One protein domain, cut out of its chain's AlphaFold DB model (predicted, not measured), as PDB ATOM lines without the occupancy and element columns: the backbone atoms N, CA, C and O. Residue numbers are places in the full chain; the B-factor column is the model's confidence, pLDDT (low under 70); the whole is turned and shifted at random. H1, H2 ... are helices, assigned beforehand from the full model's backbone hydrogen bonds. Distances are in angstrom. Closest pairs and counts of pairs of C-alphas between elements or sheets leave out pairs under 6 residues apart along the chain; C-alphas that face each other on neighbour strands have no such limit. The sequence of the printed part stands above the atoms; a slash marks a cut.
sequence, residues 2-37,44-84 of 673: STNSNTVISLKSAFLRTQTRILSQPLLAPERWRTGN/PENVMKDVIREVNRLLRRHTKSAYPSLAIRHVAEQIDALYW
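Overview. This is residues 2 to 37 and 44 to 84 of the 673 residues of the protein "Glutamyl-trna reductase" of Diplodia corticola (UniProt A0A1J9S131). The picture is a long, narrow, open frame: H1 and the link after it lead out to little H2 at the far end, long H3 runs back beside that path with a gap between, and H4 turns off from H3 and crosses H1 at a steep tilt. Residues 2 to 6 stick out as a tail ahead of H1. The printed part has 77 residues with four named helices, H1, H2, H3 and H4 in that order, and no named strand; the class is all helix. The whole is only just extended, close to loose, with a radius of gyration of the C-alphas of 17.6 A, and its C-alphas span 54 by 27 by 22 A, only just elongated.

Along the chain. Find C-alpha 8 at (17.246, 12.860, -8.566); from there H1, residues 8 to 23, runs 22.5 A. H2 is residues 31 to 36. Past the cut, H3, residues 45 to 66, starts at (11.924, 39.326, 30.476) and covers 31.1 A. H4, residues 69 to 84, covers 23.1 A and ends at C-alpha 84, (23.532, 18.802, -17.290).

Arrangement. Look first at H1 and H4, which touch; their closest C-alphas, those of Lys 12 and Ala 76, are 5.4 A apart. They run opposite ways at a steep tilt of 57 degrees. H1 and H3 are close but not clearly touching, with their closest C-alphas, of Thr 20 and Thr 63, 7.8 A apart; they run opposite ways at a shallow tilt of 21 degrees. H2 touches no helix and is apart from H4. In H1, H2, H3 and H4 every O i to N i+4 pair is within hydrogen-bond range.

Size, cuts and confidence. The C-alphas farthest apart, of Pro 44 and Trp 84, are 55.6 A apart. Residues 38 to 43 are not printed, and C-alphas 37 and 44 stand 9.1 A apart across this cut. The link from H3 to H4 is tight and that from H1 to H2 short. Look for pLDDT under 70 at residues 2 to 6, 31 to 32, 34 to 37 and 84; the mean of the printed part is 81.6.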
ATOM      1  N   SER A   2       7.725   6.799   4.579       38.28
ATOM      2  CA  SER A   2       7.318   7.451   3.328       38.28
ATOM      3  C   SER A   2       8.012   6.799   2.138       38.28
ATOM      4  O   SER A   2       9.236   6.679   2.130       38.28
ATOM      5  N   THR A   3       7.242   6.407   1.125       44.50
ATOM      6  CA  THR A   3       7.761   5.931  -0.161       44.50
ATOM      7  C   THR A   3       8.345   7.110  -0.936       44.50
ATOM      8  O   THR A   3       7.679   7.697  -1.791       44.50
ATOM      9  N   ASN A   4       9.579   7.489  -0.608       47.22
ATOM     10  CA  ASN A   4      10.345   8.411  -1.432       47.22
ATOM     11  C   ASN A   4      10.536   7.754  -2.802       47.22
ATOM     12  O   ASN A   4      11.154   6.697  -2.911       47.22
ATOM     13  N   SER A   5      10.001   8.372  -3.851       57.25
ATOM     14  CA  SER A   5      10.402   8.040  -5.209       57.25
ATOM     15  C   SER A   5      11.894   8.347  -5.351       57.25
ATOM     16  O   SER A   5      12.320   9.476  -5.092       57.25
ATOM     17  N   ASN A   6      12.679   7.342  -5.746       65.12
ATOM     18  CA  ASN A   6      14.127   7.441  -5.955       65.12
ATOM     19  C   ASN A   6      14.447   8.201  -7.257       65.12
ATOM     20  O   ASN A   6      15.076   7.661  -8.161       65.12
ATOM     21  N   THR A   7      13.982   9.445  -7.383       81.06
ATOM     22  CA  THR A   7      14.345  10.338  -8.492       81.06
ATOM     23  C   THR A   7      15.322  11.405  -8.011       81.06
ATOM     24  O   THR A   7      15.228  11.886  -6.880       81.06
ATOM     25  N   VAL A   8      16.248  11.819  -8.879       79.25
ATOM     26  CA  VAL A   8      17.246  12.860  -8.566       79.25
ATOM     27  C   VAL A   8      16.565  14.166  -8.135       79.25
ATOM     28  O   VAL A   8      16.953  14.766  -7.135       79.25
ATOM     29  N   ILE A   9      15.466  14.543  -8.798       84.31
ATOM     30  CA  ILE A   9      14.630  15.702  -8.440       84.31
ATOM     31  C   ILE A   9      14.014  15.547  -7.036       84.31
ATOM     32  O   ILE A   9      13.973  16.510  -6.268       84.31
ATOM     33  N   SER A  10      13.570  14.342  -6.657       83.50
ATOM     34  CA  SER A  10      13.059  14.057  -5.308       83.50
ATOM     35  C   SER A  10      14.147  14.279  -4.254       83.50
ATOM     36  O   SER A  10      13.920  15.037  -3.308       83.50
ATOM     37  N   LEU A  11      15.353  13.739  -4.475       86.12
ATOM     38  CA  LEU A  11      16.518  13.920  -3.599       86.12
ATOM     39  C   LEU A  11      16.952  15.391  -3.495       86.12
ATOM     40  O   LEU A  11      17.084  15.904  -2.383       86.12
ATOM     41  N   LYS A  12      17.082  16.103  -4.624       87.81
ATOM     42  CA  LYS A  12      17.386  17.547  -4.658       87.81
ATOM     43  C   LYS A  12      16.321  18.355  -3.905       87.81
ATOM     44  O   LYS A  12      16.660  19.181  -3.060       87.81
ATOM     45  N   SER A  13      15.031  18.064  -4.108       89.44
ATOM     46  CA  SER A  13      13.943  18.732  -3.375       89.44
ATOM     47  C   SER A  13      13.938  18.408  -1.874       89.44
ATOM     48  O   SER A  13      13.583  19.263  -1.063       89.44
ATOM     49  N   ALA A  14      14.342  17.196  -1.479       87.25
ATOM     50  CA  ALA A  14      14.462  16.794  -0.081       87.25
ATOM     51  C   ALA A  14      15.640  17.500   0.605       87.25
ATOM     52  O   ALA A  14      15.461  18.028   1.701       87.25
ATOM     53  N   PHE A  15      16.794  17.590  -0.064       90.06
ATOM     54  CA  PHE A  15      17.950  18.361   0.399       90.06
ATOM     55  C   PHE A  15      17.616  19.851   0.546       90.06
ATOM     56  O   PHE A  15      17.857  20.440   1.595       90.06
ATOM     57  N   LEU A  16      16.976  20.466  -0.453       91.38
ATOM     58  CA  LEU A  16      16.550  21.863  -0.335       91.38
ATOM     59  C   LEU A  16      15.575  22.058   0.839       91.38
ATOM     60  O   LEU A  16      15.731  23.008   1.598       91.38
ATOM     61  N   ARG A  17      14.637  21.127   1.078       89.50
ATOM     62  CA  ARG A  17      13.753  21.165   2.262       89.50
ATOM     63  C   ARG A  17      14.506  21.029   3.588       89.50
ATOM     64  O   ARG A  17      14.103  21.681   4.552       89.50
ATOM     65  N   THR A  18      15.561  20.213   3.681       91.19
ATOM     66  CA  THR A  18      16.365  20.134   4.914       91.19
ATOM     67  C   THR A  18      17.164  21.415   5.131       91.19
ATOM     68  O   THR A  18      17.146  21.929   6.248       91.19
ATOM     69  N   GLN A  19      17.741  22.006   4.081       89.88
ATOM     70  CA  GLN A  19      18.409  23.310   4.174       89.88
ATOM     71  C   GLN A  19      17.438  24.436   4.560       89.88
ATOM     72  O   GLN A  19      17.702  25.170   5.511       89.88
ATOM     73  N   THR A  20      16.257  24.529   3.935       87.75
ATOM     74  CA  THR A  20      15.213  25.484   4.346       87.75
ATOM     75  C   THR A  20      14.789  25.267   5.802       87.75
ATOM     76  O   THR A  20      14.531  26.240   6.507       87.75
ATOM     77  N   ARG A  21      14.743  24.018   6.295       86.50
ATOM     78  CA  ARG A  21      14.441  23.719   7.708       86.50
ATOM     79  C   ARG A  21      15.555  24.164   8.663       86.50
ATOM     80  O   ARG A  21      15.235  24.575   9.773       86.50
ATOM     81  N   ILE A  22      16.822  24.091   8.259       86.81
ATOM     82  CA  ILE A  22      17.958  24.607   9.040       86.81
ATOM     83  C   ILE A  22      17.907  26.143   9.086       86.81
ATOM     84  O   ILE A  22      17.941  26.724  10.166       86.81
ATOM     85  N   LEU A  23      17.703  26.795   7.939       82.19
ATOM     86  CA  LEU A  23      17.613  28.260   7.826       82.19
ATOM     87  C   LEU A  23      16.358  28.870   8.487       82.19
ATOM     88  O   LEU A  23      16.311  30.072   8.722       82.19
ATOM     89  N   SER A  24      15.338  28.057   8.782       85.00
ATOM     90  CA  SER A  24      14.098  28.471   9.467       85.00
ATOM     91  C   SER A  24      13.957  27.909  10.884       85.00
ATOM     92  O   SER A  24      12.849  27.855  11.431       85.00
ATOM     93  N   GLN A  25      15.071  27.496  11.501       86.94
ATOM     94  CA  GLN A  25      15.090  27.188  12.929       86.94
ATOM     95  C   GLN A  25      14.656  28.420  13.741       86.94
ATOM     96  O   GLN A  25      15.020  29.545  13.395       86.94
ATOM     97  N   PRO A  26      13.850  28.236  14.802       84.19
ATOM     98  CA  PRO A  26      13.409  29.350  15.621       84.19
ATOM     99  C   PRO A  26      14.597  29.961  16.365       84.19
ATOM    100  O   PRO A  26      15.380  29.248  16.995       84.19
ATOM    101  N   LEU A  27      14.701  31.286  16.328       81.94
ATOM    102  CA  LEU A  27      15.703  32.028  17.077       81.94
ATOM    103  C   LEU A  27      15.441  31.855  18.576       81.94
ATOM    104  O   LEU A  27      14.342  32.143  19.061       81.94
ATOM    105  N   LEU A  28      16.460  31.390  19.296       79.31
ATOM    106  CA  LEU A  28      16.489  31.368  20.755       79.31
ATOM    107  C   LEU A  28      16.907  32.742  21.288       79.31
ATOM    108  O   LEU A  28      17.554  33.525  20.592       79.31
ATOM    109  N   ALA A  29      16.570  33.026  22.547       74.44
ATOM    110  CA  ALA A  29      17.045  34.232  23.215       74.44
ATOM    111  C   ALA A  29      18.587  34.234  23.240       74.44
ATOM    112  O   ALA A  29      19.162  33.227  23.669       74.44
ATOM    113  N   PRO A  30      19.272  35.299  22.787       72.56
ATOM    114  CA  PRO A  30      20.723  35.281  22.630       72.56
ATOM    115  C   PRO A  30      21.413  35.060  23.981       72.56
ATOM    116  O   PRO A  30      21.028  35.672  24.976       72.56
ATOM    117  N   GLU A  31      22.435  34.198  24.020       67.44
ATOM    118  CA  GLU A  31      23.040  33.740  25.285       67.44
ATOM    119  C   GLU A  31      23.565  34.908  26.132       67.44
ATOM    120  O   GLU A  31      23.300  34.963  27.324       67.44
ATOM    121  N   ARG A  32      24.167  35.918  25.483       66.31
ATOM    122  CA  ARG A  32      24.607  37.186  26.101       66.31
ATOM    123  C   ARG A  32      23.511  37.954  26.852       66.31
ATOM    124  O   ARG A  32      23.820  38.681  27.784       66.31
ATOM    125  N   TRP A  33      22.247  37.826  26.441       70.19
ATOM    126  CA  TRP A  33      21.123  38.413  27.170       70.19
ATOM    127  C   TRP A  33      20.724  37.501  28.330       70.19
ATOM    128  O   TRP A  33      20.584  37.985  29.444       70.19
ATOM    129  N   ARG A  34      20.650  36.178  28.119       67.50
ATOM    130  CA  ARG A  34      20.380  35.220  29.209       67.50
ATOM    131  C   ARG A  34      21.418  35.277  30.339       67.50
ATOM    132  O   ARG A  34      21.039  35.067  31.484       67.50
ATOM    133  N   THR A  35      22.681  35.587  30.044       65.44
ATOM    134  CA  THR A  35      23.733  35.771  31.059       65.44
ATOM    135  C   THR A  35      23.839  37.211  31.575       65.44
ATOM    136  O   THR A  35      24.051  37.402  32.767       65.44
ATOM    137  N   GLY A  36      23.656  38.228  30.724       61.41
ATOM    138  CA  GLY A  36      23.745  39.645  31.116       61.41
ATOM    139  C   GLY A  36      22.551  40.174  31.925       61.41
ATOM    140  O   GLY A  36      22.694  41.141  32.672       61.41
ATOM    141  N   ASN A  37      21.388  39.517  31.843       54.69
ATOM    142  CA  ASN A  37      20.173  39.893  32.581       54.69
ATOM    143  C   ASN A  37      20.248  39.599  34.099       54.69
ATOM    144  O   ASN A  37      19.258  39.784  34.801       54.69
ATOM    145  N   PRO A  44      12.217  44.170  30.582       77.19
ATOM    146  CA  PRO A  44      11.677  43.050  31.337       77.19
ATOM    147  C   PRO A  44      11.557  41.777  30.481       77.19
ATOM    148  O   PRO A  44      11.295  41.802  29.274       77.19
ATOM    149  N   GLU A  45      11.743  40.628  31.133       78.31
ATOM    150  CA  GLU A  45      11.924  39.326  30.476       78.31
ATOM    151  C   GLU A  45      10.715  38.887  29.624       78.31
ATOM    152  O   GLU A  45      10.866  38.215  28.599       78.31
ATOM    153  N   ASN A  46       9.507  39.297  30.019       81.06
ATOM    154  CA  ASN A  46       8.267  39.064  29.277       81.06
ATOM    155  C   ASN A  46       8.277  39.749  27.900       81.06
ATOM    156  O   ASN A  46       7.981  39.093  26.903       81.06
ATOM    157  N   VAL A  47       8.702  41.014  27.820       84.19
ATOM    158  CA  VAL A  47       8.788  41.766  26.559       84.19
ATOM    159  C   VAL A  47       9.782  41.098  25.610       84.19
ATOM    160  O   VAL A  47       9.473  40.919  24.433       84.19
ATOM    161  N   MET A  48      10.933  40.633  26.108       82.88
ATOM    162  CA  MET A  48      11.890  39.906  25.266       82.88
ATOM    163  C   MET A  48      11.323  38.565  24.770       82.88
ATOM    164  O   MET A  48      11.461  38.234  23.590       82.88
ATOM    165  N   LYS A  49      10.631  37.803  25.632       83.62
ATOM    166  CA  LYS A  49       9.938  36.556  25.245       83.62
ATOM    167  C   LYS A  49       8.866  36.800  24.178       83.62
ATOM    168  O   LYS A  49       8.744  36.000  23.250       83.62
ATOM    169  N   ASP A  50       8.125  37.899  24.280       87.56
ATOM    170  CA  ASP A  50       7.074  38.267  23.331       87.56
ATOM    171  C   ASP A  50       7.653  38.742  21.989       87.56
ATOM    172  O   ASP A  50       7.210  38.269  20.939       87.56
ATOM    173  N   VAL A  51       8.715  39.558  21.999       88.81
ATOM    174  CA  VAL A  51       9.459  39.949  20.786       88.81
ATOM    175  C   VAL A  51      10.053  38.723  20.088       88.81
ATOM    176  O   VAL A  51       9.896  38.576  18.877       88.81
ATOM    177  N   ILE A  52      10.668  37.788  20.821       88.19
ATOM    178  CA  ILE A  52      11.187  36.534  20.246       88.19
ATOM    179  C   ILE A  52      10.054  35.691  19.649       88.19
ATOM    180  O   ILE A  52      10.227  35.104  18.576       88.19
ATOM    181  N   ARG A  53       8.887  35.621  20.304       88.88
ATOM    182  CA  ARG A  53       7.715  34.907  19.771       88.88
ATOM    183  C   ARG A  53       7.242  35.533  18.458       88.88
ATOM    184  O   ARG A  53       6.985  34.803  17.501       88.88
ATOM    185  N   GLU A  54       7.183  36.859  18.399       92.00
ATOM    186  CA  GLU A  54       6.704  37.603  17.235       92.00
ATOM    187  C   GLU A  54       7.698  37.571  16.062       92.00
ATOM    188  O   GLU A  54       7.306  37.280  14.931       92.00
ATOM    189  N   VAL A  55       9.000  37.718  16.322       90.38
ATOM    190  CA  VAL A  55      10.055  37.526  15.310       90.38
ATOM    191  C   VAL A  55      10.020  36.099  14.757       90.38
ATOM    192  O   VAL A  55      10.059  35.912  13.543       90.38
ATOM    193  N   ASN A  56       9.850  35.080  15.606       90.94
ATOM    194  CA  ASN A  56       9.704  33.695  15.148       90.94
ATOM    195  C   ASN A  56       8.401  33.448  14.363       90.94
ATOM    196  O   ASN A  56       8.377  32.616  13.449       90.94
ATOM    197  N   ARG A  57       7.318  34.173  14.672       91.56
ATOM    198  CA  ARG A  57       6.064  34.151  13.899       91.56
ATOM    199  C   ARG A  57       6.269  34.749  12.503       91.56
ATOM    200  O   ARG A  57       5.852  34.142  11.512       91.56
ATOM    201  N   LEU A  58       6.950  35.892  12.418       91.00
ATOM    202  CA  LEU A  58       7.303  36.551  11.159       91.00
ATOM    203  C   LEU A  58       8.280  35.709  10.328       91.00
ATOM    204  O   LEU A  58       8.033  35.525   9.137       91.00
ATOM    205  N   LEU A  59       9.303  35.112  10.948       89.25
ATOM    206  CA  LEU A  59      10.249  34.204  10.293       89.25
ATOM    207  C   LEU A  59       9.515  33.030   9.633       89.25
ATOM    208  O   LEU A  59       9.687  32.796   8.441       89.25
ATOM    209  N   ARG A  60       8.604  32.359  10.354       87.44
ATOM    210  CA  ARG A  60       7.776  31.270   9.794       87.44
ATOM    211  C   ARG A  60       6.891  31.735   8.634       87.44
ATOM    212  O   ARG A  60       6.757  31.007   7.647       87.44
ATOM    213  N   ARG A  61       6.292  32.931   8.730       89.56
ATOM    214  CA  ARG A  61       5.488  33.524   7.644       89.56
ATOM    215  C   ARG A  61       6.354  33.797   6.411       89.56
ATOM    216  O   ARG A  61       5.955  33.421   5.311       89.56
ATOM    217  N   HIS A  62       7.535  34.382   6.602       88.44
ATOM    218  CA  HIS A  62       8.480  34.670   5.528       88.44
ATOM    219  C   HIS A  62       9.007  33.385   4.880       88.44
ATOM    220  O   HIS A  62       8.902  33.250   3.666       88.44
ATOM    221  N   THR A  63       9.450  32.388   5.656       88.00
ATOM    222  CA  THR A  63       9.891  31.083   5.125       88.00
ATOM    223  C   THR A  63       8.810  30.423   4.269       88.00
ATOM    224  O   THR A  63       9.109  29.949   3.175       88.00
ATOM    225  N   LYS A  64       7.546  30.421   4.722       86.19
ATOM    226  CA  LYS A  64       6.427  29.845   3.956       86.19
ATOM    227  C   LYS A  64       6.142  30.610   2.654       86.19
ATOM    228  O   LYS A  64       5.684  29.997   1.695       86.19
ATOM    229  N   SER A  65       6.400  31.918   2.629       87.69
ATOM    230  CA  SER A  65       6.194  32.778   1.457       87.69
ATOM    231  C   SER A  65       7.355  32.720   0.459       87.69
ATOM    232  O   SER A  65       7.114  32.719  -0.742       87.69
ATOM    233  N   ALA A  66       8.598  32.672   0.946       86.00
ATOM    234  CA  ALA A  66       9.814  32.670   0.133       86.00
ATOM    235  C   ALA A  66      10.154  31.276  -0.423       86.00
ATOM    236  O   ALA A  66      10.669  31.164  -1.531       86.00
ATOM    237  N   TYR A  67       9.831  30.210   0.321       87.00
ATOM    238  CA  TYR A  67      10.124  28.825  -0.058       87.00
ATOM    239  C   TYR A  67       8.856  27.950  -0.107       87.00
ATOM    240  O   TYR A  67       8.740  26.974   0.644       87.00
ATOM    241  N   PRO A  68       7.875  28.256  -0.981       89.19
ATOM    242  CA  PRO A  68       6.747  27.361  -1.204       89.19
ATOM    243  C   PRO A  68       7.227  26.037  -1.817       89.19
ATOM    244  O   PRO A  68       8.213  25.978  -2.555       89.19
ATOM    245  N   SER A  69       6.500  24.951  -1.547       85.06
ATOM    246  CA  SER A  69       6.871  23.590  -1.970       85.06
ATOM    247  C   SER A  69       7.051  23.432  -3.486       85.06
ATOM    248  O   SER A  69       7.853  22.598  -3.911       85.06
ATOM    249  N   LEU A  70       6.337  24.239  -4.278       88.62
ATOM    250  CA  LEU A  70       6.453  24.309  -5.733       88.62
ATOM    251  C   LEU A  70       7.750  25.001  -6.185       88.62
ATOM    252  O   LEU A  70       8.426  24.482  -7.065       88.62
ATOM    253  N   ALA A  71       8.152  26.108  -5.547       88.38
ATOM    254  CA  ALA A  71       9.408  26.790  -5.874       88.38
ATOM    255  C   ALA A  71      10.625  25.924  -5.522       88.38
ATOM    256  O   ALA A  71      11.551  25.824  -6.319       88.38
ATOM    257  N   ILE A  72      10.594  25.216  -4.386       88.88
ATOM    258  CA  ILE A  72      11.653  24.257  -4.023       88.88
ATOM    259  C   ILE A  72      11.802  23.161  -5.093       88.88
ATOM    260  O   ILE A  72      12.914  22.726  -5.390       88.88
ATOM    261  N   ARG A  73      10.687  22.713  -5.684       88.69
ATOM    262  CA  ARG A  73      10.705  21.746  -6.786       88.69
ATOM    263  C   ARG A  73      11.268  22.362  -8.072       88.69
ATOM    264  O   ARG A  73      12.156  21.762  -8.662       88.69
ATOM    265  N   HIS A  74      10.816  23.554  -8.451       90.25
ATOM    266  CA  HIS A  74      11.299  24.255  -9.643       90.25
ATOM    267  C   HIS A  74      12.805  24.553  -9.571       90.25
ATOM    268  O   HIS A  74      13.526  24.325 -10.533       90.25
ATOM    269  N   VAL A  75      13.314  24.977  -8.409       91.69
ATOM    270  CA  VAL A  75      14.757  25.179  -8.191       91.69
ATOM    271  C   VAL A  75      15.521  23.851  -8.259       91.69
ATOM    272  O   VAL A  75      16.604  23.807  -8.831       91.69
ATOM    273  N   ALA A  76      14.965  22.746  -7.746       89.88
ATOM    274  CA  ALA A  76      15.570  21.422  -7.914       89.88
ATOM    275  C   ALA A  76      15.635  20.987  -9.393       89.88
ATOM    276  O   ALA A  76      16.640  20.411  -9.799       89.88
ATOM    277  N   GLU A  77      14.600  21.292 -10.183       88.88
ATOM    278  CA  GLU A  77      14.535  21.042 -11.632       88.88
ATOM    279  C   GLU A  77      15.516  21.950 -12.406       88.88
ATOM    280  O   GLU A  77      16.235  21.465 -13.276       88.88
ATOM    281  N   GLN A  78      15.656  23.226 -12.027       90.12
ATOM    282  CA  GLN A  78      16.666  24.142 -12.582       90.12
ATOM    283  C   GLN A  78      18.102  23.712 -12.251       90.12
ATOM    284  O   GLN A  78      18.964  23.777 -13.118       90.12
ATOM    285  N   ILE A  79      18.373  23.242 -11.029       85.75
ATOM    286  CA  ILE A  79      19.688  22.691 -10.648       85.75
ATOM    287  C   ILE A  79      19.967  21.371 -11.385       85.75
ATOM    288  O   ILE A  79      21.125  21.032 -11.611       85.75
ATOM    289  N   ASP A  80      18.943  20.598 -11.755       83.75
ATOM    290  CA  ASP A  80      19.097  19.443 -12.652       83.75
ATOM    291  C   ASP A  80      19.481  19.899 -14.062       83.75
ATOM    292  O   ASP A  80      20.539  19.511 -14.553       83.75
ATOM    293  N   ALA A  81      18.705  20.806 -14.660       81.06
ATOM    294  CA  ALA A  81      18.982  21.348 -15.988       81.06
ATOM    295  C   ALA A  81      20.371  22.011 -16.085       81.06
ATOM    296  O   ALA A  81      21.107  21.740 -17.030       81.06
ATOM    297  N   LEU A  82      20.754  22.821 -15.089       81.69
ATOM    298  CA  LEU A  82      22.058  23.491 -15.042       81.69
ATOM    299  C   LEU A  82      23.220  22.512 -14.860       81.69
ATOM    300  O   LEU A  82      24.262  22.684 -15.487       81.69
ATOM    301  N   TYR A  83      23.050  21.477 -14.030       76.50
ATOM    302  CA  TYR A  83      24.067  20.439 -13.855       76.50
ATOM    303  C   TYR A  83      24.359  19.722 -15.176       76.50
ATOM    304  O   TYR A  83      25.520  19.493 -15.495       76.50
ATOM    305  N   TRP A  84      23.334  19.426 -15.980       65.50
ATOM    306  CA  TRP A  84      23.532  18.802 -17.290       65.50
ATOM    307  C   TRP A  84      24.029  19.785 -18.355       65.50
ATOM    308  O   TRP A  84      24.919  19.425 -19.121       65.50
TER     309      TRP A  84